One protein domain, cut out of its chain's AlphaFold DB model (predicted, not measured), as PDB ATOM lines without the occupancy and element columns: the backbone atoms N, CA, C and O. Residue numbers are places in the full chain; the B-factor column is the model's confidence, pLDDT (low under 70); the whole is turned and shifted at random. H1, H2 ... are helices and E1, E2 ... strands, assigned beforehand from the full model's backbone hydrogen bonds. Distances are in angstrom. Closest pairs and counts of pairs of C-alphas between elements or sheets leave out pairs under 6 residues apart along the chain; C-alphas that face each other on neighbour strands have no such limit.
ATOM      1  N   GLU A 236     -29.329   3.410  -2.507       91.00
ATOM      2  CA  GLU A 236     -28.526   2.755  -1.466       91.00
ATOM      3  C   GLU A 236     -29.007   1.318  -1.209       91.00
ATOM      4  O   GLU A 236     -28.221   0.376  -1.257       91.00
ATOM      5  N   GLN A 237     -30.319   1.109  -1.054       92.25
ATOM      6  CA  GLN A 237     -30.901  -0.223  -0.875       92.25
ATOM      7  C   GLN A 237     -30.703  -1.136  -2.102       92.25
ATOM      8  O   GLN A 237     -30.628  -2.361  -1.956       92.25
ATOM      9  N   MET A 238     -30.628  -0.578  -3.311       92.44
ATOM     10  CA  MET A 238     -30.292  -1.312  -4.535       92.44
ATOM     11  C   MET A 238     -28.806  -1.692  -4.577       92.44
ATOM     12  O   MET A 238     -28.461  -2.814  -4.964       92.44
ATOM     13  N   LEU A 239     -27.931  -0.788  -4.134       90.38
ATOM     14  CA  LEU A 239     -26.488  -1.000  -4.055       90.38
ATOM     15  C   LEU A 239     -26.119  -2.048  -2.989       90.38
ATOM     16  O   LEU A 239     -25.352  -2.957  -3.283       90.38
ATOM     17  N   ASP A 240     -26.759  -2.016  -1.816       91.38
ATOM     18  CA  ASP A 240     -26.659  -3.027  -0.744       91.38
ATOM     19  C   ASP A 240     -27.088  -4.441  -1.174       91.38
ATOM     20  O   ASP A 240     -26.848  -5.428  -0.479       91.38
ATOM     21  N   ARG A 241     -27.771  -4.558  -2.314       92.81
ATOM     22  CA  ARG A 241     -28.182  -5.831  -2.919       92.81
ATOM     23  C   ARG A 241     -27.331  -6.212  -4.132       92.81
ATOM     24  O   ARG A 241     -27.614  -7.227  -4.766       92.81
ATOM     25  N   THR A 242     -26.317  -5.424  -4.467       93.56
ATOM     26  CA  THR A 242     -25.493  -5.615  -5.658       93.56
ATOM     27  C   THR A 242     -24.082  -6.038  -5.271       93.56
ATOM     28  O   THR A 242     -23.427  -5.391  -4.459       93.56
ATOM     29  N   ALA A 243     -23.595  -7.113  -5.889       93.62
ATOM     30  CA  ALA A 243     -22.190  -7.485  -5.837       93.62
ATOM     31  C   ALA A 243     -21.694  -7.917  -7.216       93.62
ATOM     32  O   ALA A 243     -22.262  -8.804  -7.855       93.62
ATOM     33  N   ILE A 244     -20.611  -7.289  -7.660       93.50
ATOM     34  CA  ILE A 244     -19.903  -7.577  -8.902       93.50
ATOM     35  C   ILE A 244     -18.453  -7.851  -8.518       93.50
ATOM     36  O   ILE A 244     -17.705  -6.935  -8.183       93.50
ATOM     37  N   VAL A 245     -18.055  -9.121  -8.579       92.62
ATOM     38  CA  VAL A 245     -16.696  -9.573  -8.247       92.62
ATOM     39  C   VAL A 245     -16.017 -10.206  -9.448       92.62
ATOM     40  O   VAL A 245     -16.655 -10.786 -10.322       92.62
ATOM     41  N   GLY A 246     -14.693 -10.117  -9.510       92.81
ATOM     42  CA  GLY A 246     -13.927 -10.626 -10.644       92.81
ATOM     43  C   GLY A 246     -12.528 -11.073 -10.264       92.81
ATOM     44  O   GLY A 246     -12.141 -11.089  -9.093       92.81
ATOM     45  N   VAL A 247     -11.745 -11.411 -11.283       92.06
ATOM     46  CA  VAL A 247     -10.322 -11.731 -11.126       92.06
ATOM     47  C   VAL A 247      -9.549 -10.455 -10.727       92.06
ATOM     48  O   VAL A 247      -9.699  -9.417 -11.393       92.06
ATOM     49  N   PRO A 248      -8.731 -10.490  -9.655       87.75
ATOM     50  CA  PRO A 248      -8.079  -9.302  -9.106       87.75
ATOM     51  C   PRO A 248      -7.067  -8.664 -10.063       87.75
ATOM     52  O   PRO A 248      -6.506  -9.322 -10.937       87.75
ATOM     53  N   SER A 249      -6.803  -7.367  -9.874       82.38
ATOM     54  CA  SER A 249      -5.820  -6.579 -10.640       82.38
ATOM     55  C   SER A 249      -4.415  -7.204 -10.634       82.38
ATOM     56  O   SER A 249      -3.725  -7.184 -11.651       82.38
ATOM     57  N   SER A 250      -4.031  -7.823  -9.514       84.12
ATOM     58  CA  SER A 250      -2.732  -8.460  -9.270       84.12
ATOM     59  C   SER A 250      -2.493  -9.781 -10.013       84.12
ATOM     60  O   SER A 250      -1.376 -10.295  -9.970       84.12
ATOM     61  N   SER A 251      -3.508 -10.361 -10.665       84.75
ATOM     62  CA  SER A 251      -3.412 -11.674 -11.315       84.75
ATOM     63  C   SER A 251      -4.075 -11.674 -12.690       84.75
ATOM     64  O   SER A 251      -5.270 -11.437 -12.818       84.75
ATOM     65  N   SER A 252      -3.321 -12.017 -13.737       86.00
ATOM     66  CA  SER A 252      -3.884 -12.194 -15.088       86.00
ATOM     67  C   SER A 252      -4.723 -13.472 -15.228       86.00
ATOM     68  O   SER A 252      -5.537 -13.565 -16.145       86.00
ATOM     69  N   TYR A 253      -4.509 -14.447 -14.336       91.00
ATOM     70  CA  TYR A 253      -5.071 -15.796 -14.384       91.00
ATOM     71  C   TYR A 253      -5.396 -16.312 -12.981       91.00
ATOM     72  O   TYR A 253      -4.582 -16.155 -12.072       91.00
ATOM     73  N   VAL A 254      -6.542 -16.977 -12.825       90.25
ATOM     74  CA  VAL A 254      -6.963 -17.653 -11.587       90.25
ATOM     75  C   VAL A 254      -7.302 -19.106 -11.896       90.25
ATOM     76  O   VAL A 254      -8.220 -19.409 -12.660       90.25
ATOM     77  N   ASP A 255      -6.542 -20.023 -11.306       86.94
ATOM     78  CA  ASP A 255      -6.739 -21.459 -11.477       86.94
ATOM     79  C   ASP A 255      -7.937 -21.933 -10.652       86.94
ATOM     80  O   ASP A 255      -7.823 -22.198  -9.457       86.94
ATOM     81  N   ILE A 256      -9.089 -22.080 -11.301       82.56
ATOM     82  CA  ILE A 256     -10.310 -22.549 -10.635       82.56
ATOM     83  C   ILE A 256     -10.372 -24.070 -10.497       82.56
ATOM     84  O   ILE A 256     -11.286 -24.582  -9.849       82.56
ATOM     85  N   SER A 257      -9.427 -24.806 -11.098       79.00
ATOM     86  CA  SER A 257      -9.440 -26.266 -11.091       79.00
ATOM     87  C   SER A 257      -8.124 -26.964 -10.768       79.00
ATOM     88  O   SER A 257      -7.019 -26.463 -10.989       79.00
ATOM     89  N   GLY A 258      -8.272 -28.173 -10.219       77.38
ATOM     90  CA  GLY A 258      -7.172 -29.097  -9.996       77.38
ATOM     91  C   GLY A 258      -6.626 -29.634 -11.317       77.38
ATOM     92  O   GLY A 258      -7.334 -29.728 -12.316       77.38
ATOM     93  N   LYS A 259      -5.348 -30.012 -11.310       84.62
ATOM     94  CA  LYS A 259      -4.672 -30.555 -12.488       84.62
ATOM     95  C   LYS A 259      -5.168 -31.969 -12.815       84.62
ATOM     96  O   LYS A 259      -4.782 -32.917 -12.131       84.62
ATOM     97  N   ALA A 260      -5.967 -32.104 -13.867       86.62
ATOM     98  CA  ALA A 260      -6.446 -33.386 -14.373       86.62
ATOM     99  C   ALA A 260      -5.433 -34.048 -15.324       86.62
ATOM    100  O   ALA A 260      -4.679 -33.377 -16.041       86.62
ATOM    101  N   LYS A 261      -5.450 -35.380 -15.340       88.06
ATOM    102  CA  LYS A 261      -4.590 -36.276 -16.123       88.06
ATOM    103  C   LYS A 261      -5.436 -37.183 -17.018       88.06
ATOM    104  O   LYS A 261      -6.645 -37.320 -16.840       88.06
ATOM    105  N   GLU A 262      -4.790 -37.806 -18.001       87.38
ATOM    106  CA  GLU A 262      -5.460 -38.684 -18.963       87.38
ATOM    107  C   GLU A 262      -6.164 -39.862 -18.265       87.38
ATOM    108  O   GLU A 262      -5.506 -40.769 -17.756       87.38
ATOM    109  N   GLY A 263      -7.497 -39.899 -18.333       84.62
ATOM    110  CA  GLY A 263      -8.310 -40.969 -17.752       84.62
ATOM    111  C   GLY A 263      -8.774 -40.724 -16.314       84.62
ATOM    112  O   GLY A 263      -9.389 -41.622 -15.739       84.62
ATOM    113  N   ASP A 264      -8.527 -39.539 -15.747       86.19
ATOM    114  CA  ASP A 264      -9.099 -39.156 -14.454       86.19
ATOM    115  C   ASP A 264     -10.641 -39.141 -14.498       86.19
ATOM    116  O   ASP A 264     -11.277 -38.915 -15.536       86.19
ATOM    117  N   ALA A 265     -11.257 -39.366 -13.335       86.75
ATOM    118  CA  ALA A 265     -12.687 -39.153 -13.141       86.75
ATOM    119  C   ALA A 265     -13.052 -37.660 -13.260       86.75
ATOM    120  O   ALA A 265     -12.180 -36.792 -13.271       86.75
ATOM    121  N   TRP A 266     -14.354 -37.352 -13.308       88.88
ATOM    122  CA  TRP A 266     -14.833 -35.968 -13.248       88.88
ATOM    123  C   TRP A 266     -14.285 -35.252 -12.009       88.88
ATOM    124  O   TRP A 266     -14.588 -35.620 -10.872       88.88
ATOM    125  N   TRP A 267     -13.498 -34.211 -12.252       87.25
ATOM    126  CA  TRP A 267     -13.077 -33.254 -11.247       87.25
ATOM    127  C   TRP A 267     -14.159 -32.171 -11.099       87.25
ATOM    128  O   TRP A 267     -14.794 -31.802 -12.087       87.25
ATOM    129  N   TYR A 268     -14.349 -31.649  -9.882       86.31
ATOM    130  CA  TYR A 268     -15.266 -30.541  -9.585       86.31
ATOM    131  C   TYR A 268     -14.631 -29.514  -8.644       86.31
ATOM    132  O   TYR A 268     -13.820 -29.877  -7.780       86.31
ATOM    133  N   ASN A 269     -15.055 -28.250  -8.752       84.50
ATOM    134  CA  ASN A 269     -14.531 -27.164  -7.926       84.50
ATOM    135  C   ASN A 269     -14.714 -27.417  -6.423       84.50
ATOM    136  O   ASN A 269     -15.818 -27.622  -5.919       84.50
ATOM    137  N   SER A 270     -13.591 -27.371  -5.696       64.94
ATOM    138  CA  SER A 270     -13.491 -27.481  -4.232       64.94
ATOM    139  C   SER A 270     -14.130 -28.737  -3.600       64.94
ATOM    140  O   SER A 270     -14.854 -28.611  -2.615       64.94
ATOM    141  N   GLN A 271     -13.889 -29.932  -4.176       57.78
ATOM    142  CA  GLN A 271     -14.263 -31.275  -3.662       57.78
ATOM    143  C   GLN A 271     -15.386 -31.275  -2.595       57.78
ATOM    144  O   GLN A 271     -15.125 -31.321  -1.395       57.78
ATOM    145  N   ASN A 272     -16.638 -31.256  -3.067       54.22
ATOM    146  CA  ASN A 272     -17.900 -31.230  -2.302       54.22
ATOM    147  C   ASN A 272     -18.373 -29.873  -1.742       54.22
ATOM    148  O   ASN A 272     -19.468 -29.836  -1.188       54.22
ATOM    149  N   SER A 273     -17.634 -28.767  -1.904       65.44
ATOM    150  CA  SER A 273     -18.082 -27.439  -1.436       65.44
ATOM    151  C   SER A 273     -18.480 -26.431  -2.525       65.44
ATOM    152  O   SER A 273     -19.057 -25.411  -2.173       65.44
ATOM    153  N   TYR A 274     -18.242 -26.713  -3.815       77.31
ATOM    154  CA  TYR A 274     -18.643 -25.905  -4.994       77.31
ATOM    155  C   TYR A 274     -18.311 -24.397  -4.958       77.31
ATOM    156  O   TYR A 274     -18.904 -23.612  -5.697       77.31
ATOM    157  N   ARG A 275     -17.358 -23.985  -4.122       80.56
ATOM    158  CA  ARG A 275     -16.873 -22.607  -4.017       80.56
ATOM    159  C   ARG A 275     -16.045 -22.210  -5.235       80.56
ATOM    160  O   ARG A 275     -15.404 -23.059  -5.866       80.56
ATOM    161  N   LEU A 276     -16.045 -20.919  -5.550       83.00
ATOM    162  CA  LEU A 276     -15.373 -20.358  -6.720       83.00
ATOM    163  C   LEU A 276     -14.263 -19.401  -6.267       83.00
ATOM    164  O   LEU A 276     -14.425 -18.186  -6.246       83.00
ATOM    165  N   GLY A 277     -13.147 -19.988  -5.835       79.50
ATOM    166  CA  GLY A 277     -12.052 -19.246  -5.215       79.50
ATOM    167  C   GLY A 277     -11.277 -18.342  -6.171       79.50
ATOM    168  O   GLY A 277     -11.133 -18.642  -7.356       79.50
ATOM    169  N   GLY A 278     -10.734 -17.255  -5.621       78.31
ATOM    170  CA  GLY A 278      -9.843 -16.331  -6.333       78.31
ATOM    171  C   GLY A 278     -10.540 -15.224  -7.131       78.31
ATOM    172  O   GLY A 278      -9.858 -14.468  -7.823       78.31
ATOM    173  N   LEU A 279     -11.865 -15.083  -7.016       87.06
ATOM    174  CA  LEU A 279     -12.543 -13.833  -7.365       87.06
ATOM    175  C   LEU A 279     -12.474 -12.898  -6.151       87.06
ATOM    176  O   LEU A 279     -13.125 -13.142  -5.143       87.06
ATOM    177  N   THR A 280     -11.633 -11.870  -6.217       80.00
ATOM    178  CA  THR A 280     -11.425 -10.888  -5.132       80.00
ATOM    179  C   THR A 280     -11.017  -9.526  -5.699       80.00
ATOM    180  O   THR A 280     -10.140  -8.853  -5.156       80.00
ATOM    181  N   ARG A 281     -11.546  -9.153  -6.870       78.00
ATOM    182  CA  ARG A 281     -11.262  -7.847  -7.470       78.00
ATOM    183  C   ARG A 281     -11.754  -6.735  -6.545       78.00
ATOM    184  O   ARG A 281     -12.945  -6.648  -6.280       78.00
ATOM    185  N   GLU A 282     -10.804  -5.941  -6.061       65.25
ATOM    186  CA  GLU A 282     -11.037  -4.741  -5.256       65.25
ATOM    187  C   GLU A 282     -11.929  -3.752  -6.016       65.25
ATOM    188  O   GLU A 282     -11.895  -3.717  -7.252       65.25
ATOM    189  N   SER A 283     -12.722  -2.973  -5.277       74.19
ATOM    190  CA  SER A 283     -13.753  -2.116  -5.854       74.19
ATOM    191  C   SER A 283     -13.195  -1.076  -6.825       74.19
ATOM    192  O   SER A 283     -12.122  -0.511  -6.594       74.19
ATOM    193  N   GLY A 284     -13.945  -0.794  -7.889       77.62
ATOM    194  CA  GLY A 284     -13.629   0.276  -8.830       77.62
ATOM    195  C   GLY A 284     -13.948  -0.030 -10.290       77.62
ATOM    196  O   GLY A 284     -14.150  -1.176 -10.712       77.62
ATOM    197  N   THR A 285     -13.949   1.047 -11.070       86.00
ATOM    198  CA  THR A 285     -14.513   1.086 -12.417       86.00
ATOM    199  C   THR A 285     -13.524   0.625 -13.490       86.00
ATOM    200  O   THR A 285     -12.340   0.970 -13.461       86.00
ATOM    201  N   VAL A 286     -14.005  -0.138 -14.474       87.75
ATOM    202  CA  VAL A 286     -13.256  -0.510 -15.686       87.75
ATOM    203  C   VAL A 286     -14.121  -0.414 -16.937       87.75
ATOM    204  O   VAL A 286     -15.339  -0.533 -16.877       87.75
ATOM    205  N   THR A 287     -13.471  -0.274 -18.091       87.94
ATOM    206  CA  THR A 287     -14.122  -0.378 -19.399       87.94
ATOM    207  C   THR A 287     -14.188  -1.841 -19.850       87.94
ATOM    208  O   THR A 287     -13.178  -2.419 -20.245       87.94
ATOM    209  N   ASP A 288     -15.382  -2.419 -19.811       86.12
ATOM    210  CA  ASP A 288     -15.736  -3.768 -20.247       86.12
ATOM    211  C   ASP A 288     -16.432  -3.690 -21.614       86.12
ATOM    212  O   ASP A 288     -17.536  -3.161 -21.734       86.12
ATOM    213  N   ASN A 289     -15.745  -4.119 -22.676       86.12
ATOM    214  CA  ASN A 289     -16.212  -4.011 -24.070       86.12
ATOM    215  C   ASN A 289     -16.735  -2.608 -24.481       86.12
ATOM    216  O   ASN A 289     -17.710  -2.462 -25.216       86.12
ATOM    217  N   GLY A 290     -16.104  -1.549 -23.966       83.12
ATOM    218  CA  GLY A 290     -16.502  -0.157 -24.225       83.12
ATOM    219  C   GLY A 290     -17.617   0.390 -23.325       83.12
ATOM    220  O   GLY A 290     -17.959   1.560 -23.459       83.12
ATOM    221  N   THR A 291     -18.148  -0.410 -22.397       86.44
ATOM    222  CA  THR A 291     -19.103   0.013 -21.360       86.44
ATOM    223  C   THR A 291     -18.378   0.136 -20.021       86.44
ATOM    224  O   THR A 291     -17.525  -0.689 -19.710       86.44
ATOM    225  N   GLU A 292     -18.676   1.152 -19.215       89.94
ATOM    226  CA  GLU A 292     -18.123   1.239 -17.858       89.94
ATOM    227  C   GLU A 292     -18.887   0.302 -16.913       89.94
ATOM    228  O   GLU A 292     -20.116   0.319 -16.869       89.94
ATOM    229  N   ILE A 293     -18.152  -0.528 -16.169       87.75
ATOM    230  CA  ILE A 293     -18.683  -1.360 -15.085       87.75
ATOM    231  C   ILE A 293     -17.918  -1.056 -13.804       87.75
ATOM    232  O   ILE A 293     -16.696  -0.901 -13.837       87.75
ATOM    233  N   ASP A 294     -18.623  -1.006 -12.679       89.31
ATOM    234  CA  ASP A 294     -18.024  -0.809 -11.363       89.31
ATOM    235  C   ASP A 294     -18.027  -2.126 -10.585       89.31
ATOM    236  O   ASP A 294     -19.077  -2.730 -10.365       89.31
ATOM    237  N   PHE A 295     -16.844  -2.614 -10.208       89.38
ATOM    238  CA  PHE A 295     -16.751  -3.757  -9.301       89.38
ATOM    239  C   PHE A 295     -17.067  -3.264  -7.889       89.38
ATOM    240  O   PHE A 295     -16.442  -2.318  -7.413       89.38
ATOM    241  N   THR A 296     -18.043  -3.885  -7.232       89.69
ATOM    242  CA  THR A 296     -18.581  -3.433  -5.942       89.69
ATOM    243  C   THR A 296     -19.121  -4.610  -5.131       89.69
ATOM    244  O   THR A 296     -19.480  -5.637  -5.703       89.69
ATOM    245  N   ASP A 297     -19.155  -4.475  -3.806       88.69
ATOM    246  CA  ASP A 297     -19.792  -5.407  -2.867       88.69
ATOM    247  C   ASP A 297     -20.028  -4.694  -1.522       88.69
ATOM    248  O   ASP A 297     -19.291  -4.882  -0.551       88.69
ATOM    249  N   THR A 298     -21.015  -3.797  -1.489       82.94
ATOM    250  CA  THR A 298     -21.226  -2.866  -0.364       82.94
ATOM    251  C   THR A 298     -21.628  -3.573   0.936       82.94
ATOM    252  O   THR A 298     -21.146  -3.202   2.005       82.94
ATOM    253  N   ASP A 299     -22.438  -4.635   0.855       87.81
ATOM    254  CA  ASP A 299     -22.956  -5.380   2.018       87.81
ATOM    255  C   ASP A 299     -22.199  -6.712   2.268       87.81
ATOM    256  O   ASP A 299     -22.668  -7.596   2.992       87.81
ATOM    257  N   ASN A 300     -21.000  -6.898   1.688       90.94
ATOM    258  CA  ASN A 300     -20.177  -8.111   1.867       90.94
ATOM    259  C   ASN A 300     -20.965  -9.401   1.525       90.94
ATOM    260  O   ASN A 300     -20.974 -10.396   2.266       90.94
ATOM    261  N   ILE A 301     -21.690  -9.346   0.406       92.75
ATOM    262  CA  ILE A 301     -22.443 -10.435  -0.213       92.75
ATOM    263  C   ILE A 301     -21.467 -11.519  -0.684       92.75
ATOM    264  O   ILE A 301     -21.729 -12.712  -0.492       92.75
ATOM    265  N   TRP A 302     -20.323 -11.139  -1.262       92.44
ATOM    266  CA  TRP A 302     -19.273 -12.068  -1.664       92.44
ATOM    267  C   TRP A 302     -18.319 -12.359  -0.502       92.44
ATOM    268  O   TRP A 302     -17.371 -11.630  -0.216       92.44
ATOM    269  N   ARG A 303     -18.525 -13.502   0.157       90.31
ATOM    270  CA  ARG A 303     -17.730 -13.899   1.325       90.31
ATOM    271  C   ARG A 303     -17.450 -15.389   1.358       90.31
ATOM    272  O   ARG A 303     -18.359 -16.203   1.270       90.31
ATOM    273  N   ASN A 304     -16.196 -15.761   1.615       87.75
ATOM    274  CA  ASN A 304     -15.727 -17.157   1.630       87.75
ATOM    275  C   ASN A 304     -15.881 -17.879   0.274       87.75
ATOM    276  O   ASN A 304     -16.282 -19.047   0.246       87.75
ATOM    277  N   ASP A 305     -15.546 -17.187  -0.821       88.75
ATOM    278  CA  ASP A 305     -15.603 -17.688  -2.205       88.75
ATOM    279  C   ASP A 305     -17.023 -18.065  -2.681       88.75
ATOM    280  O   ASP A 305     -17.216 -19.044  -3.419       88.75
ATOM    281  N   ILE A 306     -18.026 -17.325  -2.191       90.94
ATOM    282  CA  ILE A 306     -19.445 -17.540  -2.477       90.94
ATOM    283  C   ILE A 306     -20.297 -16.278  -2.246       90.94
ATOM    284  O   ILE A 306     -20.072 -15.526  -1.300       90.94
ATOM    285  N   ILE A 307     -21.332 -16.103  -3.073       93.75
ATOM    286  CA  ILE A 307     -22.414 -15.127  -2.877       93.75
ATOM    287  C   ILE A 307     -23.366 -15.628  -1.781       93.75
ATOM    288  O   ILE A 307     -23.973 -16.695  -1.914       93.75
ATOM    289  N   THR A 308     -23.523 -14.855  -0.707       94.75
ATOM    290  CA  THR A 308     -24.492 -15.098   0.369       94.75
ATOM    291  C   THR A 308     -25.463 -13.930   0.468       94.75
ATOM    292  O   THR A 308     -25.054 -12.795   0.677       94.75
ATOM    293  N   ILE A 309     -26.752 -14.222   0.362       93.75
ATOM    294  CA  ILE A 309     -27.818 -13.223   0.313       93.75
ATOM    295  C   ILE A 309     -28.082 -12.657   1.712       93.75
ATOM    296  O   ILE A 309     -28.340 -13.413   2.649       93.75
ATOM    297  N   ASN A 310     -28.028 -11.333   1.864       91.69
ATOM    298  CA  ASN A 310     -28.280 -10.652   3.141       91.69
ATOM    299  C   ASN A 310     -29.695 -10.067   3.242       91.69
ATOM    300  O   ASN A 310     -30.295 -10.081   4.317       91.69
ATOM    301  N   LYS A 311     -30.247  -9.581   2.128       89.81
ATOM    302  CA  LYS A 311     -31.603  -9.026   2.028       89.81
ATOM    303  C   LYS A 311     -32.450  -9.950   1.155       89.81
ATOM    304  O   LYS A 311     -31.942 -10.529   0.204       89.81
ATOM    305  N   THR A 312     -33.731 -10.104   1.467       87.75
ATOM    306  CA  THR A 312     -34.641 -10.879   0.608       87.75
ATOM    307  C   THR A 312     -35.002 -10.055  -0.633       87.75
ATOM    308  O   THR A 312     -35.110  -8.833  -0.549       87.75
ATOM    309  N   GLY A 313     -35.155 -10.696  -1.794       89.12
ATOM    310  CA  GLY A 313     -35.355  -9.975  -3.053       89.12
ATOM    311  C   GLY A 313     -35.512 -10.872  -4.279       89.12
ATOM    312  O   GLY A 313     -35.319 -12.089  -4.219       89.12
ATOM    313  N   ARG A 314     -35.834 -10.245  -5.415       90.81
ATOM    314  CA  ARG A 314     -35.711 -10.842  -6.751       90.81
ATOM    315  C   ARG A 314     -34.386 -10.407  -7.359       90.81
ATOM    316  O   ARG A 314     -34.118  -9.210  -7.416       90.81
ATOM    317  N   TYR A 315     -33.580 -11.371  -7.782       94.69
ATOM    318  CA  TYR A 315     -32.207 -11.159  -8.221       94.69
ATOM    319  C   TYR A 315     -31.959 -11.675  -9.634       94.69
ATOM    320  O   TYR A 315     -32.363 -12.787  -9.991       94.69
ATOM    321  N   ASP A 316     -31.223 -10.875 -10.396       97.00
ATOM    322  CA  ASP A 316     -30.552 -11.293 -11.614       97.00
ATOM    323  C   ASP A 316     -29.132 -11.714 -11.246       97.00
ATOM    324  O   ASP A 316     -28.414 -11.025 -10.516       97.00
ATOM    325  N   ILE A 317     -28.749 -12.890 -11.728       97.38
ATOM    326  CA  ILE A 317     -27.499 -13.564 -11.408       97.38
ATOM    327  C   ILE A 317     -26.828 -13.893 -12.734       97.38
ATOM    328  O   ILE A 317     -27.405 -14.607 -13.556       97.38
ATOM    329  N   SER A 318     -25.604 -13.423 -12.948       95.88
ATOM    330  CA  SER A 318     -24.827 -13.789 -14.129       95.88
ATOM    331  C   SER A 318     -23.362 -13.996 -13.775       95.88
ATOM    332  O   SER A 318     -22.780 -13.248 -12.996       95.88
ATOM    333  N   PHE A 319     -22.744 -15.027 -14.339       95.12
ATOM    334  CA  PHE A 319     -21.302 -15.195 -14.268       95.12
ATOM    335  C   PHE A 319     -20.747 -15.322 -15.675       95.12
ATOM    336  O   PHE A 319     -20.894 -16.362 -16.305       95.12
ATOM    337  N   ASP A 320     -20.119 -14.255 -16.160       93.19
ATOM    338  CA  ASP A 320     -19.377 -14.240 -17.417       93.19
ATOM    339  C   ASP A 320     -17.920 -14.594 -17.103       93.19
ATOM    340  O   ASP A 320     -17.133 -13.761 -16.641       93.19
ATOM    341  N   GLY A 321     -17.583 -15.874 -17.254       92.25
ATOM    342  CA  GLY A 321     -16.253 -16.388 -16.968       92.25
ATOM    343  C   GLY A 321     -15.434 -16.537 -18.243       92.25
ATOM    344  O   GLY A 321     -15.715 -17.418 -19.055       92.25
ATOM    345  N   LYS A 322     -14.345 -15.767 -18.386       93.81
ATOM    346  CA  LYS A 322     -13.384 -15.903 -19.500       93.81
ATOM    347  C   LYS A 322     -12.506 -17.141 -19.281       93.81
ATOM    348  O   LYS A 322     -11.336 -17.062 -18.901       93.81
ATOM    349  N   LEU A 323     -13.136 -18.303 -19.433       93.25
ATOM    350  CA  LEU A 323     -12.621 -19.620 -19.094       93.25
ATOM    351  C   LEU A 323     -11.727 -20.153 -20.206       93.25
ATOM    352  O   LEU A 323     -12.166 -20.309 -21.344       93.25
ATOM    353  N   ILE A 324     -10.485 -20.481 -19.866       94.44
ATOM    354  CA  ILE A 324      -9.511 -21.024 -20.811       94.44
ATOM    355  C   ILE A 324      -8.856 -22.304 -20.271       94.44
ATOM    356  O   ILE A 324      -8.686 -22.458 -19.053       94.44
ATOM    357  N   PRO A 325      -8.440 -23.226 -21.149       93.94
ATOM    358  CA  PRO A 325      -7.563 -24.328 -20.779       93.94
ATOM    359  C   PRO A 325      -6.140 -23.834 -20.482       93.94
ATOM    360  O   PRO A 325      -5.562 -23.048 -21.233       93.94
ATOM    361  N   ALA A 326      -5.542 -24.347 -19.411       93.25
ATOM    362  CA  ALA A 326      -4.152 -24.124 -19.036       93.25
ATOM    363  C   ALA A 326      -3.415 -25.470 -18.941       93.25
ATOM    364  O   ALA A 326      -3.794 -26.356 -18.169       93.25
ATOM    365  N   ILE A 327      -2.361 -25.633 -19.741       91.75
ATOM    366  CA  ILE A 327      -1.669 -26.902 -19.978       91.75
ATOM    367  C   ILE A 327      -0.235 -26.829 -19.446       91.75
ATOM    368  O   ILE A 327       0.511 -25.898 -19.744       91.75
ATOM    369  N   THR A 328       0.174 -27.847 -18.686       88.06
ATOM    370  CA  THR A 328       1.555 -28.037 -18.214       88.06
ATOM    371  C   THR A 328       2.061 -29.443 -18.530       88.06
ATOM    372  O   THR A 328       1.316 -30.421 -18.473       88.06
ATOM    373  N   HIS A 329       3.353 -29.570 -18.831       82.12
ATOM    374  CA  HIS A 329       4.026 -30.862 -18.975       82.12
ATOM    375  C   HIS A 329       4.659 -31.251 -17.627       82.12
ATOM    376  O   HIS A 329       5.498 -30.505 -17.127       82.12
ATOM    377  N   GLN A 330       4.320 -32.410 -17.039       73.56
ATOM    378  CA  GLN A 330       4.642 -32.724 -15.622       73.56
ATOM    379  C   GLN A 330       6.144 -32.653 -15.296       73.56
ATOM    380  O   GLN A 330       6.530 -32.291 -14.192       73.56
ATOM    381  N   ASN A 331       6.996 -32.976 -16.275       70.38
ATOM    382  CA  ASN A 331       8.455 -32.934 -16.131       70.38
ATOM    383  C   ASN A 331       9.106 -31.621 -16.620       70.38
ATOM    384  O   ASN A 331      10.329 -31.521 -16.577       70.38
ATOM    385  N   GLY A 332       8.334 -30.658 -17.146       64.44
ATOM    386  CA  GLY A 332       8.806 -29.324 -17.553       64.44
ATOM    387  C   GLY A 332       9.951 -29.271 -18.580       64.44
ATOM    388  O   GLY A 332      10.770 -28.360 -18.516       64.44
ATOM    389  N   ARG A 333      10.075 -30.249 -19.489       67.12
ATOM    390  CA  ARG A 333      11.249 -30.392 -20.385       67.12
ATOM    391  C   ARG A 333      10.965 -30.281 -21.885       67.12
ATOM    392  O   ARG A 333      11.921 -30.167 -22.639       67.12
ATOM    393  N   ASN A 334       9.701 -30.309 -22.307       74.69
ATOM    394  CA  ASN A 334       9.314 -30.448 -23.713       74.69
ATOM    395  C   ASN A 334       8.236 -29.429 -24.109       74.69
ATOM    396  O   ASN A 334       7.455 -28.988 -23.263       74.69
ATOM    397  N   ASN A 335       8.160 -29.136 -25.406       83.31
ATOM    398  CA  ASN A 335       7.017 -28.457 -26.016       83.31
ATOM    399  C   ASN A 335       5.819 -29.415 -26.121       83.31
ATOM    400  O   ASN A 335       5.988 -30.636 -26.091       83.31
ATOM    401  N   VAL A 336       4.621 -28.853 -26.255       84.88
ATOM    402  CA  VAL A 336       3.347 -29.582 -26.299       84.88
ATOM    403  C   VAL A 336       2.600 -29.224 -27.586       84.88
ATOM    404  O   VAL A 336       2.564 -28.060 -27.971       84.88
ATOM    405  N   GLU A 337       2.013 -30.218 -28.254       87.88
ATOM    406  CA  GLU A 337       1.261 -30.051 -29.505       87.88
ATOM    407  C   GLU A 337       0.032 -30.976 -29.501       87.88
ATOM    408  O   GLU A 337       0.153 -32.205 -29.414       87.88
ATOM    409  N   PHE A 338      -1.167 -30.389 -29.546       88.94
ATOM    410  CA  PHE A 338      -2.438 -31.120 -29.513       88.94
ATOM    411  C   PHE A 338      -2.692 -31.856 -30.837       88.94
ATOM    412  O   PHE A 338      -2.474 -31.303 -31.912       88.94
ATOM    413  N   LYS A 339      -3.151 -33.117 -30.772       88.06
ATOM    414  CA  LYS A 339      -3.375 -33.947 -31.968       88.06
ATOM    415  C   LYS A 339      -4.840 -34.135 -32.327       88.06
ATOM    416  O   LYS A 339      -5.215 -33.890 -33.469       88.06
ATOM    417  N   SER A 340      -5.632 -34.683 -31.409       88.38
ATOM    418  CA  SER A 340      -7.045 -35.005 -31.647       88.38
ATOM    419  C   SER A 340      -7.757 -35.458 -30.371       88.38
ATOM    420  O   SER A 340      -7.123 -35.738 -29.352       88.38
ATOM    421  N   GLY A 341      -9.083 -35.583 -30.452       89.94
ATOM    422  CA  GLY A 341      -9.969 -35.954 -29.346       89.94
ATOM    423  C   GLY A 341     -10.683 -34.737 -28.764       89.94
ATOM    424  O   GLY A 341     -10.603 -33.649 -29.328       89.94
ATOM    425  N   ALA A 342     -11.390 -34.933 -27.653       92.81
ATOM    426  CA  ALA A 342     -12.114 -33.872 -26.967       92.81
ATOM    427  C   ALA A 342     -12.004 -34.028 -25.448       92.81
ATOM    428  O   ALA A 342     -12.051 -35.143 -24.918       92.81
ATOM    429  N   PHE A 343     -11.865 -32.896 -24.772       93.31
ATOM    430  CA  PHE A 343     -12.045 -32.739 -23.337       93.31
ATOM    431  C   PHE A 343     -13.516 -32.492 -23.024       93.31
ATOM    432  O   PHE A 343     -14.270 -32.078 -23.904       93.31
ATOM    433  N   GLU A 344     -13.919 -32.730 -21.779       93.56
ATOM    434  CA  GLU A 344     -15.308 -32.576 -21.345       93.56
ATOM    435  C   GLU A 344     -15.379 -31.597 -20.168       93.56
ATOM    436  O   GLU A 344     -14.575 -31.683 -19.236       93.56
ATOM    437  N   TYR A 345     -16.336 -30.673 -20.198       93.00
ATOM    438  CA  TYR A 345     -16.662 -29.793 -19.074       93.00
ATOM    439  C   TYR A 345     -18.177 -29.710 -18.886       93.00
ATOM    440  O   TYR A 345     -18.941 -29.975 -19.809       93.00
ATOM    441  N   GLU A 346     -18.625 -29.371 -17.685       92.94
ATOM    442  CA  GLU A 346     -20.020 -29.005 -17.424       92.94
ATOM    443  C   GLU A 346     -20.069 -27.851 -16.427       92.94
ATOM    444  O   GLU A 346     -19.154 -27.691 -15.616       92.94
ATOM    445  N   TYR A 347     -21.145 -27.072 -16.437       92.69
ATOM    446  CA  TYR A 347     -21.427 -26.115 -15.379       92.69
ATOM    447  C   TYR A 347     -22.884 -26.141 -14.932       92.69
ATOM    448  O   TYR A 347     -23.776 -26.549 -15.681       92.69
ATOM    449  N   LYS A 348     -23.112 -25.695 -13.691       93.44
ATOM    450  CA  LYS A 348     -24.437 -25.431 -13.119       93.44
ATOM    451  C   LYS A 348     -24.409 -24.187 -12.239       93.44
ATOM    452  O   LYS A 348     -23.519 -24.063 -11.396       93.44
ATOM    453  N   LEU A 349     -25.420 -23.337 -12.379       95.38
ATOM    454  CA  LEU A 349     -25.750 -22.298 -11.410       95.38
ATOM    455  C   LEU A 349     -26.733 -22.890 -10.396       95.38
ATOM    456  O   LEU A 349     -27.774 -23.432 -10.776       95.38
ATOM    457  N   LEU A 350     -26.391 -22.839  -9.110       94.25
ATOM    458  CA  LEU A 350     -27.144 -23.485  -8.038       94.25
ATOM    459  C   LEU A 350     -27.429 -22.496  -6.903       94.25
ATOM    460  O   LEU A 350     -26.565 -21.701  -6.548       94.25
ATOM    461  N   VAL A 351     -28.584 -22.623  -6.258       95.50
ATOM    462  CA  VAL A 351     -28.883 -21.970  -4.975       95.50
ATOM    463  C   VAL A 351     -28.996 -23.040  -3.904       95.50
ATOM    464  O   VAL A 351     -29.794 -23.964  -4.041       95.50
ATOM    465  N   LEU A 352     -28.221 -22.913  -2.831       93.94
ATOM    466  CA  LEU A 352     -28.470 -23.623  -1.582       93.94
ATOM    467  C   LEU A 352     -29.432 -22.783  -0.749       93.94
ATOM    468  O   LEU A 352     -29.050 -21.726  -0.240       93.94
ATOM    469  N   LYS A 353     -30.664 -23.269  -0.616       91.81
ATOM    470  CA  LYS A 353     -31.685 -22.659   0.229       91.81
ATOM    471  C   LYS A 353     -31.335 -22.808   1.710       91.81
ATOM    472  O   LYS A 353     -30.658 -23.761   2.108       91.81
ATOM    473  N   THR A 354     -31.833 -21.896   2.542       87.75
ATOM    474  CA  THR A 354     -31.671 -21.913   4.015       87.75
ATOM    475  C   THR A 354     -32.034 -23.261   4.663       87.75
ATOM    476  O   THR A 354     -31.369 -23.699   5.601       87.75
ATOM    477  N   ASN A 355     -33.024 -23.970   4.106       84.56
ATOM    478  CA  ASN A 355     -33.457 -25.316   4.511       84.56
ATOM    479  C   ASN A 355     -32.485 -26.465   4.140       84.56
ATOM    480  O   ASN A 355     -32.764 -27.625   4.441       84.56
ATOM    481  N   GLY A 356     -31.363 -26.169   3.475       87.25
ATOM    482  CA  GLY A 356     -30.350 -27.137   3.054       87.25
ATOM    483  C   GLY A 356     -30.589 -27.795   1.687       87.25
ATOM    484  O   GLY A 356     -29.778 -28.627   1.280       87.25
ATOM    485  N   SER A 357     -31.658 -27.448   0.962       90.38
ATOM    486  CA  SER A 357     -31.912 -27.968  -0.393       90.38
ATOM    487  C   SER A 357     -31.154 -27.195  -1.479       90.38
ATOM    488  O   SER A 357     -30.958 -25.986  -1.377       90.38
ATOM    489  N   PHE A 358     -30.739 -27.889  -2.544       91.38
ATOM    490  CA  PHE A 358     -30.171 -27.264  -3.743       91.38
ATOM    491  C   PHE A 358     -31.227 -27.120  -4.845       91.38
ATOM    492  O   PHE A 358     -31.819 -28.110  -5.271       91.38
ATOM    493  N   VAL A 359     -31.384 -25.905  -5.366       94.38
ATOM    494  CA  VAL A 359     -32.149 -25.585  -6.579       94.38
ATOM    495  C   VAL A 359     -31.159 -25.343  -7.718       94.38
ATOM    496  O   VAL A 359     -30.199 -24.599  -7.544       94.38
ATOM    497  N   THR A 360     -31.361 -25.972  -8.880       95.62
ATOM    498  CA  THR A 360     -30.591 -25.643 -10.096       95.62
ATOM    499  C   THR A 360     -31.314 -24.532 -10.840       95.62
ATOM    500  O   THR A 360     -32.488 -24.696 -11.157       95.62
ATOM    501  N   LEU A 361     -30.620 -23.423 -11.093       96.19
ATOM    502  CA  LEU A 361     -31.143 -22.291 -11.858       96.19
ATOM    503  C   LEU A 361     -30.808 -22.415 -13.348       96.19
ATOM    504  O   LEU A 361     -31.656 -22.154 -14.191       96.19
ATOM    505  N   ASP A 362     -29.587 -22.857 -13.652       97.00
ATOM    506  CA  ASP A 362     -29.078 -23.037 -15.014       97.00
ATOM    507  C   ASP A 362     -28.062 -24.194 -15.064       97.00
ATOM    508  O   ASP A 362     -27.429 -24.527 -14.053       97.00
ATOM    509  N   SER A 363     -27.911 -24.840 -16.222       95.06
ATOM    510  CA  SER A 363     -26.906 -25.881 -16.447       95.06
ATOM    511  C   SER A 363     -26.608 -26.134 -17.925       95.06
ATOM    512  O   SER A 363     -27.525 -26.335 -18.718       95.06
ATOM    513  N   SER A 364     -25.328 -26.298 -18.267       94.56
ATOM    514  CA  SER A 364     -24.883 -26.558 -19.645       94.56
ATOM    515  C   SER A 364     -25.077 -27.993 -20.140       94.56
ATOM    516  O   SER A 364     -24.929 -28.258 -21.333       94.56
ATOM    517  N   GLY A 365     -25.260 -28.952 -19.226       92.69
ATOM    518  CA  GLY A 365     -24.947 -30.359 -19.502       92.69
ATOM    519  C   GLY A 365     -23.460 -30.574 -19.830       92.69
ATOM    520  O   GLY A 365     -22.634 -29.678 -19.641       92.69
ATOM    521  N   VAL A 366     -23.105 -31.761 -20.328       94.38
ATOM    522  CA  VAL A 366     -21.721 -32.072 -20.723       94.38
ATOM    523  C   VAL A 366     -21.405 -31.447 -22.080       94.38
ATOM    524  O   VAL A 366     -21.967 -31.835 -23.102       94.38
ATOM    525  N   GLN A 367     -20.469 -30.508 -22.072       95.19
ATOM    526  CA  GLN A 367     -19.915 -29.817 -23.229       95.19
ATOM    527  C   GLN A 367     -18.547 -30.403 -23.593       95.19
ATOM    528  O   GLN A 367     -17.810 -30.876 -22.724       95.19
ATOM    529  N   GLN A 368     -18.191 -30.367 -24.879       93.88
ATOM    530  CA  GLN A 368     -16.924 -30.899 -25.392       93.88
ATOM    531  C   GLN A 368     -16.086 -29.815 -26.075       93.88
ATOM    532  O   GLN A 368     -16.628 -28.973 -26.785       93.88
ATOM    533  N   PHE A 369     -14.763 -29.853 -25.888       93.50
ATOM    534  CA  PHE A 369     -13.831 -28.918 -26.531       93.50
ATOM    535  C   PHE A 369     -12.513 -29.577 -26.954       93.50
ATOM    536  O   PHE A 369     -12.076 -30.575 -26.380       93.50
ATOM    537  N   GLY A 370     -11.872 -28.999 -27.970       90.56
ATOM    538  CA  GLY A 370     -10.482 -29.266 -28.345       90.56
ATOM    539  C   GLY A 370      -9.596 -28.066 -28.010       90.56
ATOM    540  O   GLY A 370     -10.105 -27.014 -27.635       90.56
ATOM    541  N   LEU A 371      -8.282 -28.222 -28.156       92.00
ATOM    542  CA  LEU A 371      -7.320 -27.125 -27.991       92.00
ATOM    543  C   LEU A 371      -6.916 -26.552 -29.351       92.00
ATOM    544  O   LEU A 371      -7.051 -27.231 -30.377       92.00
ATOM    545  N   SER A 372      -6.396 -25.326 -29.360       91.12
ATOM    546  CA  SER A 372      -5.860 -24.718 -30.576       91.12
ATOM    547  C   SER A 372      -4.640 -25.487 -31.111       91.12
ATOM    548  O   SER A 372      -3.963 -26.240 -30.405       91.12
ATOM    549  N   ALA A 373      -4.422 -25.383 -32.425       86.81
ATOM    550  CA  ALA A 373      -3.420 -26.167 -33.136       86.81
ATOM    551  C   ALA A 373      -2.071 -25.438 -33.200       86.81
ATOM    552  O   ALA A 373      -2.005 -24.276 -33.600       86.81
ATOM    553  N   GLY A 374      -0.990 -26.156 -32.899       88.19
ATOM    554  CA  GLY A 374       0.373 -25.638 -32.963       88.19
ATOM    555  C   GLY A 374       1.297 -26.282 -31.935       88.19
ATOM    556  O   GLY A 374       0.866 -27.040 -31.066       88.19
ATOM    557  N   VAL A 375       2.592 -25.975 -32.040       88.00
ATOM    558  CA  VAL A 375       3.612 -26.381 -31.064       88.00
ATOM    559  C   VAL A 375       3.807 -25.250 -30.055       88.00
ATOM    560  O   VAL A 375       4.281 -24.174 -30.417       88.00
ATOM    561  N   HIS A 376       3.496 -25.505 -28.786       88.44
ATOM    562  CA  HIS A 376       3.533 -24.518 -27.705       88.44
ATOM    563  C   HIS A 376       4.670 -24.810 -26.712       88.44
ATOM    564  O   HIS A 376       4.898 -25.956 -26.314       88.44
ATOM    565  N   ASP A 377       5.401 -23.771 -26.298       85.56
ATOM    566  CA  ASP A 377       6.535 -23.894 -25.373       85.56
ATOM    567  C   ASP A 377       6.074 -24.100 -23.918       85.56
ATOM    568  O   ASP A 377       5.706 -23.159 -23.218       85.56
ATOM    569  N   CYS A 378       6.149 -25.353 -23.461       83.62
ATOM    570  CA  CYS A 378       5.967 -25.756 -22.061       83.62
ATOM    571  C   CYS A 378       7.299 -26.167 -21.393       83.62
ATOM    572  O   CYS A 378       7.316 -26.813 -20.335       83.62
ATOM    573  N   SER A 379       8.440 -25.825 -22.004       79.75
ATOM    574  CA  SER A 379       9.763 -26.094 -21.441       79.75
ATOM    575  C   SER A 379      10.036 -25.217 -20.210       79.75
ATOM    576  O   SER A 379       9.418 -24.173 -20.001       79.75
ATOM    577  N   GLY A 380      10.906 -25.683 -19.313       79.06
ATOM    578  CA  GLY A 380      11.157 -25.040 -18.018       79.06
ATOM    579  C   GLY A 380       9.983 -25.096 -17.030       79.06
ATOM    580  O   GLY A 380      10.058 -24.467 -15.980       79.06
ATOM    581  N   GLY A 381       8.906 -25.830 -17.339       78.69
ATOM    582  CA  GLY A 381       7.687 -25.870 -16.519       78.69
ATOM    583  C   GLY A 381       6.701 -24.730 -16.799       78.69
ATOM    584  O   GLY A 381       5.793 -24.509 -16.000       78.69
ATOM    585  N   LYS A 382       6.861 -24.013 -17.921       88.31
ATOM    586  CA  LYS A 382       5.892 -23.011 -18.387       88.31
ATOM    587  C   LYS A 382       4.501 -23.625 -18.578       88.31
ATOM    588  O   LYS A 382       4.361 -24.801 -18.916       88.31
ATOM    589  N   THR A 383       3.483 -22.791 -18.380       90.44
ATOM    590  CA  THR A 383       2.080 -23.115 -18.666       90.44
ATOM    591  C   THR A 383       1.693 -22.494 -20.000       90.44
ATOM    592  O   THR A 383       1.876 -21.291 -20.184       90.44
ATOM    593  N   TRP A 384       1.141 -23.291 -20.911       92.19
ATOM    594  CA  TRP A 384       0.443 -22.773 -22.084       92.19
ATOM    595  C   TRP A 384      -1.003 -22.460 -21.692       92.19
ATOM    596  O   TRP A 384      -1.742 -23.352 -21.281       92.19
ATOM    597  N   TYR A 385      -1.380 -21.189 -21.800       93.44
ATOM    598  CA  TYR A 385      -2.755 -20.711 -21.670       93.44
ATOM    599  C   TYR A 385      -3.369 -20.638 -23.072       93.44
ATOM    600  O   TYR A 385      -2.888 -19.878 -23.914       93.44
ATOM    601  N   ASP A 386      -4.384 -21.455 -23.349       94.12
ATOM    602  CA  ASP A 386      -5.005 -21.540 -24.673       94.12
ATOM    603  C   ASP A 386      -6.119 -20.499 -24.835       94.12
ATOM    604  O   ASP A 386      -7.307 -20.809 -24.815       94.12
ATOM    605  N   GLU A 387      -5.724 -19.231 -24.979       92.38
ATOM    606  CA  GLU A 387      -6.661 -18.113 -25.173       92.38
ATOM    607  C   GLU A 387      -7.492 -18.227 -26.459       92.38
ATOM    608  O   GLU A 387      -8.622 -17.751 -26.509       92.38
ATOM    609  N   ALA A 388      -6.944 -18.869 -27.498       89.50
ATOM    610  CA  ALA A 388      -7.656 -19.122 -28.749       89.50
ATOM    611  C   ALA A 388      -8.710 -20.240 -28.608       89.50
ATOM    612  O   ALA A 388      -9.630 -20.316 -29.421       89.50
ATOM    613  N   GLY A 389      -8.581 -21.085 -27.580       84.75
ATOM    614  CA  GLY A 389      -9.528 -22.127 -27.183       84.75
ATOM    615  C   GLY A 389     -10.443 -21.722 -26.021       84.75
ATOM    616  O   GLY A 389     -10.820 -22.584 -25.226       84.75
ATOM    617  N   ALA A 390     -10.771 -20.431 -25.878       90.00
ATOM    618  CA  ALA A 390     -11.675 -19.950 -24.834       90.00
ATOM    619  C   ALA A 390     -13.061 -20.622 -24.900       90.00
ATOM    620  O   ALA A 390     -13.630 -20.824 -25.975       90.00
ATOM    621  N   LEU A 391     -13.593 -20.983 -23.733       92.06
ATOM    622  CA  LEU A 391     -14.806 -21.786 -23.584       92.06
ATOM    623  C   LEU A 391     -16.030 -20.906 -23.307       92.06
ATOM    624  O   LEU A 391     -15.931 -19.874 -22.648       92.06
ATOM    625  N   VAL A 392     -17.204 -21.348 -23.765       86.81
ATOM    626  CA  VAL A 392     -18.480 -20.670 -23.490       86.81
ATOM    627  C   VAL A 392     -18.921 -20.997 -22.066       86.81
ATOM    628  O   VAL A 392     -19.344 -22.118 -21.779       86.81
ATOM    629  N   PHE A 393     -18.829 -20.022 -21.166       90.88
ATOM    630  CA  PHE A 393     -19.061 -20.233 -19.743       90.88
ATOM    631  C   PHE A 393     -19.757 -19.030 -19.100       90.88
ATOM    632  O   PHE A 393     -19.168 -18.283 -18.320       90.88
ATOM    633  N   ASN A 394     -21.036 -18.877 -19.455       92.56
ATOM    634  CA  ASN A 394     -21.854 -17.719 -19.095       92.56
ATOM    635  C   ASN A 394     -23.137 -18.114 -18.319       92.56
ATOM    636  O   ASN A 394     -24.232 -17.743 -18.760       92.56
ATOM    637  N   PRO A 395     -23.066 -18.916 -17.229       95.12
ATOM    638  CA  PRO A 395     -24.260 -19.294 -16.483       95.12
ATOM    639  C   PRO A 395     -25.015 -18.076 -15.956       95.12
ATOM    640  O   PRO A 395     -24.420 -17.165 -15.375       95.12
ATOM    641  N   ASN A 396     -26.330 -18.069 -16.146       96.88
ATOM    642  CA  ASN A 396     -27.177 -16.936 -15.789       96.88
ATOM    643  C   ASN A 396     -28.591 -17.369 -15.395       96.88
ATOM    644  O   ASN A 396     -29.076 -18.417 -15.812       96.88
ATOM    645  N   ALA A 397     -29.247 -16.550 -14.579       97.50
ATOM    646  CA  ALA A 397     -30.654 -16.678 -14.241       97.50
ATOM    647  C   ALA A 397     -31.224 -15.303 -13.887       97.50
ATOM    648  O   ALA A 397     -30.576 -14.520 -13.195       97.50
ATOM    649  N   GLN A 398     -32.441 -15.022 -14.344       96.75
ATOM    650  CA  GLN A 398     -33.123 -13.750 -14.107       96.75
ATOM    651  C   GLN A 398     -34.336 -13.931 -13.200       96.75
ATOM    652  O   GLN A 398     -34.946 -15.003 -13.166       96.75
ATOM    653  N   ASN A 399     -34.714 -12.857 -12.506       93.06
ATOM    654  CA  ASN A 399     -35.927 -12.777 -11.692       93.06
ATOM    655  C   ASN A 399     -36.034 -13.874 -10.605       93.06
ATOM    656  O   ASN A 399     -37.119 -14.391 -10.307       93.06
ATOM    657  N   VAL A 400     -34.897 -14.255 -10.014       93.06
ATOM    658  CA  VAL A 400     -34.800 -15.354  -9.046       93.06
ATOM    659  C   VAL A 400     -35.149 -14.858  -7.647       93.06
ATOM    660  O   VAL A 400     -34.475 -13.987  -7.108       93.06
ATOM    661  N   MET A 401     -36.175 -15.439  -7.021       89.69
ATOM    662  CA  MET A 401     -36.531 -15.124  -5.635       89.69
ATOM    663  C   MET A 401     -35.543 -15.772  -4.649       89.69
ATOM    664  O   MET A 401     -35.498 -17.003  -4.514       89.69
ATOM    665  N   LEU A 402     -34.781 -14.940  -3.939       90.50
ATOM    666  CA  LEU A 402     -33.801 -15.351  -2.933       90.50
ATOM    667  C   LEU A 402     -34.131 -14.752  -1.566       90.50
ATOM    668  O   LEU A 402     -34.566 -13.606  -1.458       90.50
ATOM    669  N   GLU A 403     -33.891 -15.536  -0.522       87.81
ATOM    670  CA  GLU A 403     -34.113 -15.167   0.875       87.81
ATOM    671  C   GLU A 403     -32.791 -14.870   1.587       87.81
ATOM    672  O   GLU A 403     -31.737 -15.405   1.239       87.81
ATOM    673  N   THR A 404     -32.848 -14.065   2.647       89.25
ATOM    674  CA  THR A 404     -31.710 -13.852   3.551       89.25
ATOM    675  C   THR A 404     -31.153 -15.190   4.061       89.25
ATOM    676  O   THR A 404     -31.846 -15.964   4.720       89.25
ATOM    677  N   GLY A 405     -29.874 -15.454   3.780       91.50
ATOM    678  CA  GLY A 405     -29.162 -16.693   4.109       91.50
ATOM    679  C   GLY A 405     -29.031 -17.698   2.956       91.50
ATOM    680  O   GLY A 405     -28.252 -18.654   3.082       91.50
ATOM    681  N   ASP A 406     -29.729 -17.486   1.835       94.19
ATOM    682  CA  ASP A 406     -29.516 -18.252   0.605       94.19
ATOM    683  C   ASP A 406     -28.091 -18.051   0.073       94.19
ATOM    684  O   ASP A 406     -27.450 -17.016   0.281       94.19
ATOM    685  N   ARG A 407     -27.569 -19.073  -0.609       94.75
ATOM    686  CA  ARG A 407     -26.182 -19.104  -1.088       94.75
ATOM    687  C   ARG A 407     -26.104 -19.532  -2.544       94.75
ATOM    688  O   ARG A 407     -26.559 -20.624  -2.882       94.75
ATOM    689  N   VAL A 408     -25.508 -18.695  -3.391       95.31
ATOM    690  CA  VAL A 408     -25.426 -18.914  -4.842       95.31
ATOM    691  C   VAL A 408     -24.060 -19.492  -5.208       95.31
ATOM    692  O   VAL A 408     -23.020 -18.893  -4.943       95.31
ATOM    693  N   TYR A 409     -24.068 -20.668  -5.829       91.94
ATOM    694  CA  TYR A 409     -22.892 -21.438  -6.216       91.94
ATOM    695  C   TYR A 409     -22.786 -21.557  -7.735       91.94
ATOM    696  O   TYR A 409     -23.766 -21.869  -8.413       91.94
ATOM    697  N   VAL A 410     -21.559 -21.465  -8.246       91.88
ATOM    698  CA  VAL A 410     -21.220 -21.916  -9.598       91.88
ATOM    699  C   VAL A 410     -20.468 -23.237  -9.478       91.88
ATOM    700  O   VAL A 410     -19.319 -23.284  -9.033       91.88
ATOM    701  N   LYS A 411     -21.118 -24.334  -9.866       89.81
ATOM    702  CA  LYS A 411     -20.484 -25.650  -9.958       89.81
ATOM    703  C   LYS A 411     -19.868 -25.810 -11.344       89.81
ATOM    704  O   LYS A 411     -20.565 -25.634 -12.336       89.81
ATOM    705  N   ILE A 412     -18.604 -26.220 -11.400       89.75
ATOM    706  CA  ILE A 412     -17.860 -26.480 -12.638       89.75
ATOM    707  C   ILE A 412     -17.273 -27.884 -12.559       89.75
ATOM    708  O   ILE A 412     -16.582 -28.217 -11.593       89.75
ATOM    709  N   GLY A 413     -17.563 -28.706 -13.563       89.50
ATOM    710  CA  GLY A 413     -16.975 -30.021 -13.780       89.50
ATOM    711  C   GLY A 413     -15.963 -29.993 -14.920       89.50
ATOM    712  O   GLY A 413     -16.185 -29.330 -15.929       89.50
ATOM    713  N   PHE A 414     -14.873 -30.747 -14.790       90.88
ATOM    714  CA  PHE A 414     -13.891 -30.966 -15.855       90.88
ATOM    715  C   PHE A 414     -13.447 -32.428 -15.901       90.88
ATOM    716  O   PHE A 414     -13.308 -33.080 -14.864       90.88
ATOM    717  N   LYS A 415     -13.191 -32.946 -17.102       90.94
ATOM    718  CA  LYS A 415     -12.706 -34.307 -17.322       90.94
ATOM    719  C   LYS A 415     -11.794 -34.370 -18.547       90.94
ATOM    720  O   LYS A 415     -12.075 -33.792 -19.596       90.94
ATOM    721  N   TYR A 416     -10.714 -35.139 -18.412       91.75
ATOM    722  CA  TYR A 416      -9.738 -35.429 -19.463       91.75
ATOM    723  C   TYR A 416      -9.858 -36.914 -19.863       91.75
ATOM    724  O   TYR A 416      -9.242 -37.780 -19.239       91.75
ATOM    725  N   PRO A 417     -10.619 -37.248 -20.925       90.56
ATOM    726  CA  PRO A 417     -10.798 -38.632 -21.350       90.56
ATOM    727  C   PRO A 417      -9.565 -39.186 -22.079       90.56
ATOM    728  O   PRO A 417      -8.879 -38.484 -22.821       90.56
ATOM    729  N   SER A 418      -9.350 -40.501 -21.985       89.00
ATOM    730  CA  SER A 418      -8.278 -41.213 -22.704       89.00
ATOM    731  C   SER A 418      -8.454 -41.271 -24.231       89.00
ATOM    732  O   SER A 418      -7.646 -41.895 -24.923       89.00
ATOM    733  N   SER A 419      -9.493 -40.644 -24.793       87.81
ATOM    734  CA  SER A 419      -9.663 -40.450 -26.240       87.81
ATOM    735  C   SER A 419      -8.712 -39.384 -26.796       87.81
ATOM    736  O   SER A 419      -8.257 -39.525 -27.929       87.81
ATOM    737  N   VAL A 420      -8.349 -38.380 -25.991       89.69
ATOM    738  CA  VAL A 420      -7.425 -37.293 -26.354       89.69
ATOM    739  C   VAL A 420      -6.027 -37.818 -26.698       89.69
ATOM    740  O   VAL A 420      -5.525 -38.772 -26.090       89.69
ATOM    741  N   LYS A 421      -5.393 -37.193 -27.693       87.38
ATOM    742  CA  LYS A 421      -4.059 -37.515 -28.212       87.38
ATOM    743  C   LYS A 421      -3.217 -36.248 -28.368       87.38
ATOM    744  O   LYS A 421      -3.727 -35.180 -28.701       87.38
ATOM    745  N   TRP A 422      -1.910 -36.426 -28.212       86.62
ATOM    746  CA  TRP A 422      -0.870 -35.407 -28.377       86.62
ATOM    747  C   TRP A 422       0.147 -35.871 -29.428       86.62
ATOM    748  O   TRP A 422       0.270 -37.076 -29.680       86.62
ATOM    749  N   TYR A 423       0.863 -34.941 -30.053       80.94
ATOM    750  CA  TYR A 423       1.992 -35.250 -30.933       80.94
ATOM    751  C   TYR A 423       3.306 -35.407 -30.140       80.94
ATOM    752  O   TYR A 423       3.440 -34.957 -29.004       80.94
ATOM    753  N   GLY A 424       4.290 -36.087 -30.738       65.88
ATOM    754  CA  GLY A 424       5.697 -36.032 -30.314       65.88
ATOM    755  C   GLY A 424       6.151 -36.859 -29.099       65.88
ATOM    756  O   GLY A 424       7.360 -36.969 -28.907       65.88
ATOM    757  N   LEU A 425       5.265 -37.467 -28.297       57.06
ATOM    758  CA  LEU A 425       5.661 -38.138 -27.044       57.06
ATOM    759  C   LEU A 425       5.068 -39.550 -26.866       57.06
ATOM    760  O   LEU A 425       3.859 -39.752 -26.929       57.06
ATOM    761  N   THR A 426       5.923 -40.522 -26.516       51.81
ATOM    762  CA  THR A 426       5.549 -41.814 -25.886       51.81
ATOM    763  C   THR A 426       5.195 -41.668 -24.396       51.81
ATOM    764  O   THR A 426       4.935 -42.652 -23.704       51.81
ATOM    765  N   ASP A 427       5.209 -40.435 -23.898       57.34
ATOM    766  CA  ASP A 427       5.097 -40.039 -22.503       57.34
ATOM    767  C   ASP A 427       3.735 -39.350 -22.266       57.34
ATOM    768  O   ASP A 427       3.429 -38.328 -22.880       57.34
ATOM    769  N   LYS A 428       2.898 -39.913 -21.383       60.09
ATOM    770  CA  LYS A 428       1.521 -39.455 -21.094       60.09
ATOM    771  C   LYS A 428       1.436 -38.288 -20.085       60.09
ATOM    772  O   LYS A 428       0.401 -38.083 -19.456       60.09
ATOM    773  N   LYS A 429       2.515 -37.532 -19.870       76.00
ATOM    774  CA  LYS A 429       2.640 -36.556 -18.768       76.00
ATOM    775  C   LYS A 429       2.168 -35.135 -19.102       76.00
ATOM    776  O   LYS A 429       2.899 -34.166 -18.885       76.00
ATOM    777  N   HIS A 430       0.923 -35.007 -19.548       83.06
ATOM    778  CA  HIS A 430       0.239 -33.715 -19.649       83.06
ATOM    779  C   HIS A 430      -0.700 -33.536 -18.450       83.06
ATOM    780  O   HIS A 430      -1.391 -34.472 -18.049       83.06
ATOM    781  N   GLU A 431      -0.691 -32.348 -17.857       87.44
ATOM    782  CA  GLU A 431      -1.596 -31.922 -16.791       87.44
ATOM    783  C   GLU A 431      -2.349 -30.683 -17.267       87.44
ATOM    784  O   GLU A 431      -1.723 -29.688 -17.643       87.44
ATOM    785  N   ILE A 432      -3.680 -30.745 -17.239       89.25
ATOM    786  CA  ILE A 432      -4.556 -29.674 -17.722       89.25
ATOM    787  C   ILE A 432      -5.478 -29.234 -16.599       89.25
ATOM    788  O   ILE A 432      -5.928 -30.045 -15.790       89.25
ATOM    789  N   ARG A 433      -5.772 -27.943 -16.576       88.88
ATOM    790  CA  ARG A 433      -6.753 -27.316 -15.700       88.88
ATOM    791  C   ARG A 433      -7.513 -26.257 -16.490       88.88
ATOM    792  O   ARG A 433      -6.987 -25.698 -17.445       88.88
ATOM    793  N   LEU A 434      -8.744 -26.001 -16.089       90.75
ATOM    794  CA  LEU A 434      -9.496 -24.809 -16.447       90.75
ATOM    795  C   LEU A 434      -9.087 -23.649 -15.527       90.75
ATOM    796  O   LEU A 434      -8.972 -23.827 -14.306       90.75
ATOM    797  N   THR A 435      -8.897 -22.479 -16.126       91.81
ATOM    798  CA  THR A 435      -8.392 -21.249 -15.503       91.81
ATOM    799  C   THR A 435      -9.233 -20.073 -16.008       91.81
ATOM    800  O   THR A 435      -9.567 -20.017 -17.189       91.81
ATOM    801  N   LEU A 436      -9.577 -19.121 -15.140       93.44
ATOM    802  CA  LEU A 436     -10.208 -17.861 -15.544       93.44
ATOM    803  C   LEU A 436      -9.127 -16.851 -15.924       93.44
ATOM    804  O   LEU A 436      -8.200 -16.626 -15.144       93.44
ATOM    805  N   LYS A 437      -9.251 -16.221 -17.092       93.38
ATOM    806  CA  LYS A 437      -8.453 -15.045 -17.456       93.38
ATOM    807  C   LYS A 437      -9.111 -13.780 -16.902       93.38
ATOM    808  O   LYS A 437     -10.335 -13.688 -16.850       93.38
ATOM    809  N   GLN A 438      -8.310 -12.792 -16.509       91.81
ATOM    810  CA  GLN A 438      -8.821 -11.514 -16.008       91.81
ATOM    811  C   GLN A 438      -9.717 -10.794 -17.023       91.81
ATOM    812  O   GLN A 438     -10.840 -10.423 -16.690       91.81
ATOM    813  N   SER A 439      -9.225 -10.635 -18.251       91.62
ATOM    814  CA  SER A 439      -9.992 -10.134 -19.388       91.62
ATOM    815  C   SER A 439      -9.509 -10.750 -20.701       91.62
ATOM    816  O   SER A 439      -8.340 -11.119 -20.845       91.62
ATOM    817  N   LEU A 440     -10.414 -10.891 -21.667       91.12
ATOM    818  CA  LEU A 440     -10.160 -11.461 -22.987       91.12
ATOM    819  C   LEU A 440     -10.895 -10.618 -24.033       91.12
ATOM    820  O   LEU A 440     -12.084 -10.367 -23.896       91.12
ATOM    821  N   GLY A 441     -10.186 -10.131 -25.053       87.06
ATOM    822  CA  GLY A 441     -10.777  -9.296 -26.114       87.06
ATOM    823  C   GLY A 441     -11.246  -7.893 -25.693       87.06
ATOM    824  O   GLY A 441     -11.648  -7.126 -26.558       87.06
ATOM    825  N   GLY A 442     -11.152  -7.541 -24.407       85.19
ATOM    826  CA  GLY A 442     -11.743  -6.328 -23.827       85.19
ATOM    827  C   GLY A 442     -12.869  -6.623 -22.832       85.19
ATOM    828  O   GLY A 442     -13.233  -5.732 -22.070       85.19
ATOM    829  N   ASP A 443     -13.358  -7.865 -22.787       90.31
ATOM    830  CA  ASP A 443     -14.352  -8.314 -21.813       90.31
ATOM    831  C   ASP A 443     -13.671  -8.862 -20.544       90.31
ATOM    832  O   ASP A 443     -12.715  -9.637 -20.640       90.31
ATOM    833  N   PHE A 444     -14.186  -8.560 -19.356       92.06
ATOM    834  CA  PHE A 444     -13.681  -9.030 -18.062       92.06
ATOM    835  C   PHE A 444     -14.392 -10.293 -17.555       92.06
ATOM    836  O   PHE A 444     -15.565 -10.526 -17.834       92.06
ATOM    837  N   THR A 445     -13.692 -11.097 -16.748       93.50
ATOM    838  CA  THR A 445     -14.342 -12.127 -15.921       93.50
ATOM    839  C   THR A 445     -15.063 -11.463 -14.750       93.50
ATOM    840  O   THR A 445     -14.401 -10.852 -13.902       93.50
ATOM    841  N   LYS A 446     -16.388 -11.630 -14.669       93.00
ATOM    842  CA  LYS A 446     -17.245 -11.023 -13.637       93.00
ATOM    843  C   LYS A 446     -18.371 -11.962 -13.193       93.00
ATOM    844  O   LYS A 446     -19.075 -12.523 -14.029       93.00
ATOM    845  N   PHE A 447     -18.540 -12.118 -11.881       94.00
ATOM    846  CA  PHE A 447     -19.713 -12.712 -11.240       94.00
ATOM    847  C   PHE A 447     -20.539 -11.569 -10.658       94.00
ATOM    848  O   PHE A 447     -20.097 -10.890  -9.733       94.00
ATOM    849  N   GLU A 448     -21.702 -11.342 -11.251       93.94
ATOM    850  CA  GLU A 448     -22.669 -10.320 -10.885       93.94
ATOM    851  C   GLU A 448     -23.883 -10.965 -10.210       93.94
ATOM    852  O   GLU A 448     -24.465 -11.936 -10.704       93.94
ATOM    853  N   ILE A 449     -24.300 -10.361  -9.104       95.31
ATOM    854  CA  ILE A 449     -25.659 -10.440  -8.589       95.31
ATOM    855  C   ILE A 449     -26.173  -9.024  -8.348       95.31
ATOM    856  O   ILE A 449     -25.453  -8.183  -7.813       95.31
ATOM    857  N   LYS A 450     -27.415  -8.761  -8.745       94.50
ATOM    858  CA  LYS A 450     -28.098  -7.476  -8.537       94.50
ATOM    859  C   LYS A 450     -29.609  -7.682  -8.455       94.50
ATOM    860  O   LYS A 450     -30.092  -8.716  -8.923       94.50
ATOM    861  N   PRO A 451     -30.383  -6.740  -7.896       94.50
ATOM    862  CA  PRO A 451     -31.838  -6.801  -7.967       94.50
ATOM    863  C   PRO A 451     -32.334  -6.839  -9.419       94.50
ATOM    864  O   PRO A 451     -31.858  -6.083 -10.262       94.50
ATOM    865  N   SER A 452     -33.328  -7.681  -9.706       94.06
ATOM    866  CA  SER A 452     -34.005  -7.736 -11.016       94.06
ATOM    867  C   SER A 452     -34.882  -6.510 -11.289       94.06
ATOM    868  O   SER A 452     -35.283  -6.261 -12.422       94.06
TER     869      SER A 452
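AT A GLANCE: This is residues 236 to 452 of the 1002 residues of an uncharacterized protein of uncultured Sulfurovum sp (UniProt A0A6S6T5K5). This is an elongated sandwich of two strongly twisted sheets, E2 E3 E1 E13 E4 E10 and E7 E8 E9 E11, partly face to face with their strands nearly aligned, at 9 degrees. The strand pair E5 and E12 lengthens the body toward one end, with E6 and loops near it, while the short helix H1 lies at the other end. The 217 printed residues hold one named helix, then 13 named strands, H1 then E1 to E13; the class is mostly strand, though under half of the residues are in named elements. The six-strand sheet, in the order given, and the pair E5 E12 are antiparallel, as are the neighbour pairs of the branched sheet. The whole is compact, with a radius of gyration of the C-alphas of 18.4 A and spans of 60 by 37 by 23 A.

HOW THE PARTS SIT: H1, residues 236 to 239, only grazes the six-strand sheet; it is too short for an O i to N i+4 pair, and its one O i to N i+3 pair is within hydrogen-bond range. E1, residues 243 to 246, is antiparallel to E13, residues 446 to 451, with N 243 and O 449 2.9 A apart. E2, residues 284 to 288, and E3, residues 291 to 297, form a hairpin, with N 286 and O 293 2.9 A apart; E3 also pairs with E1, N 244 to O 296 at 2.8 A. E4, residues 313 to 320, is the antiparallel neighbour of E13, with N 318 and O 448 2.9 A apart, and of E10, residues 396 to 402, with N 315 and O 400 2.8 A apart. E4 runs on into E5, residues 323 to 329, at 42 degrees; E5 pairs with E12, residues 430 to 437, N 326 to O 433 at 2.8 A. E6, residues 336 to 340, pairs with no named strand and runs on into E7, residues 343 to 352, at 90 degrees. Beside E7, E8, residues 358 to 363, and E9, residues 367 to 369, lie on one side and E11, residues 407 to 415, on the other side. N 351 and O 359, N 345 and O 367, and N 348 and O 411 are each 2.9 A apart. Between the sheets, the closest C-alphas of E8 and E10 are Leu 361 and Ala 397, 6.1 A apart.

IN THESE COORDINATES: H1 begins at C-alpha 236 (-28.526, 2.755, -1.466). E7 is 28.7 A long, E11 26.0 A and E4 21.9 A. E12, 20.7 A, bends by 53 degrees at residue 434. E13 ends at C-alpha 451 (-31.838, -6.801, -7.967).

THE WHOLE: The C-alphas farthest apart, Glu 236 and Thr 426, are 61.2 A apart. The printed part has no cut. The links E1 to E2, E3 to E4, E9 to E10 and E11 to E12 are long. pLDDT is under 70 at residues 270 to 273, 282, 332 to 333 and 424 to 428.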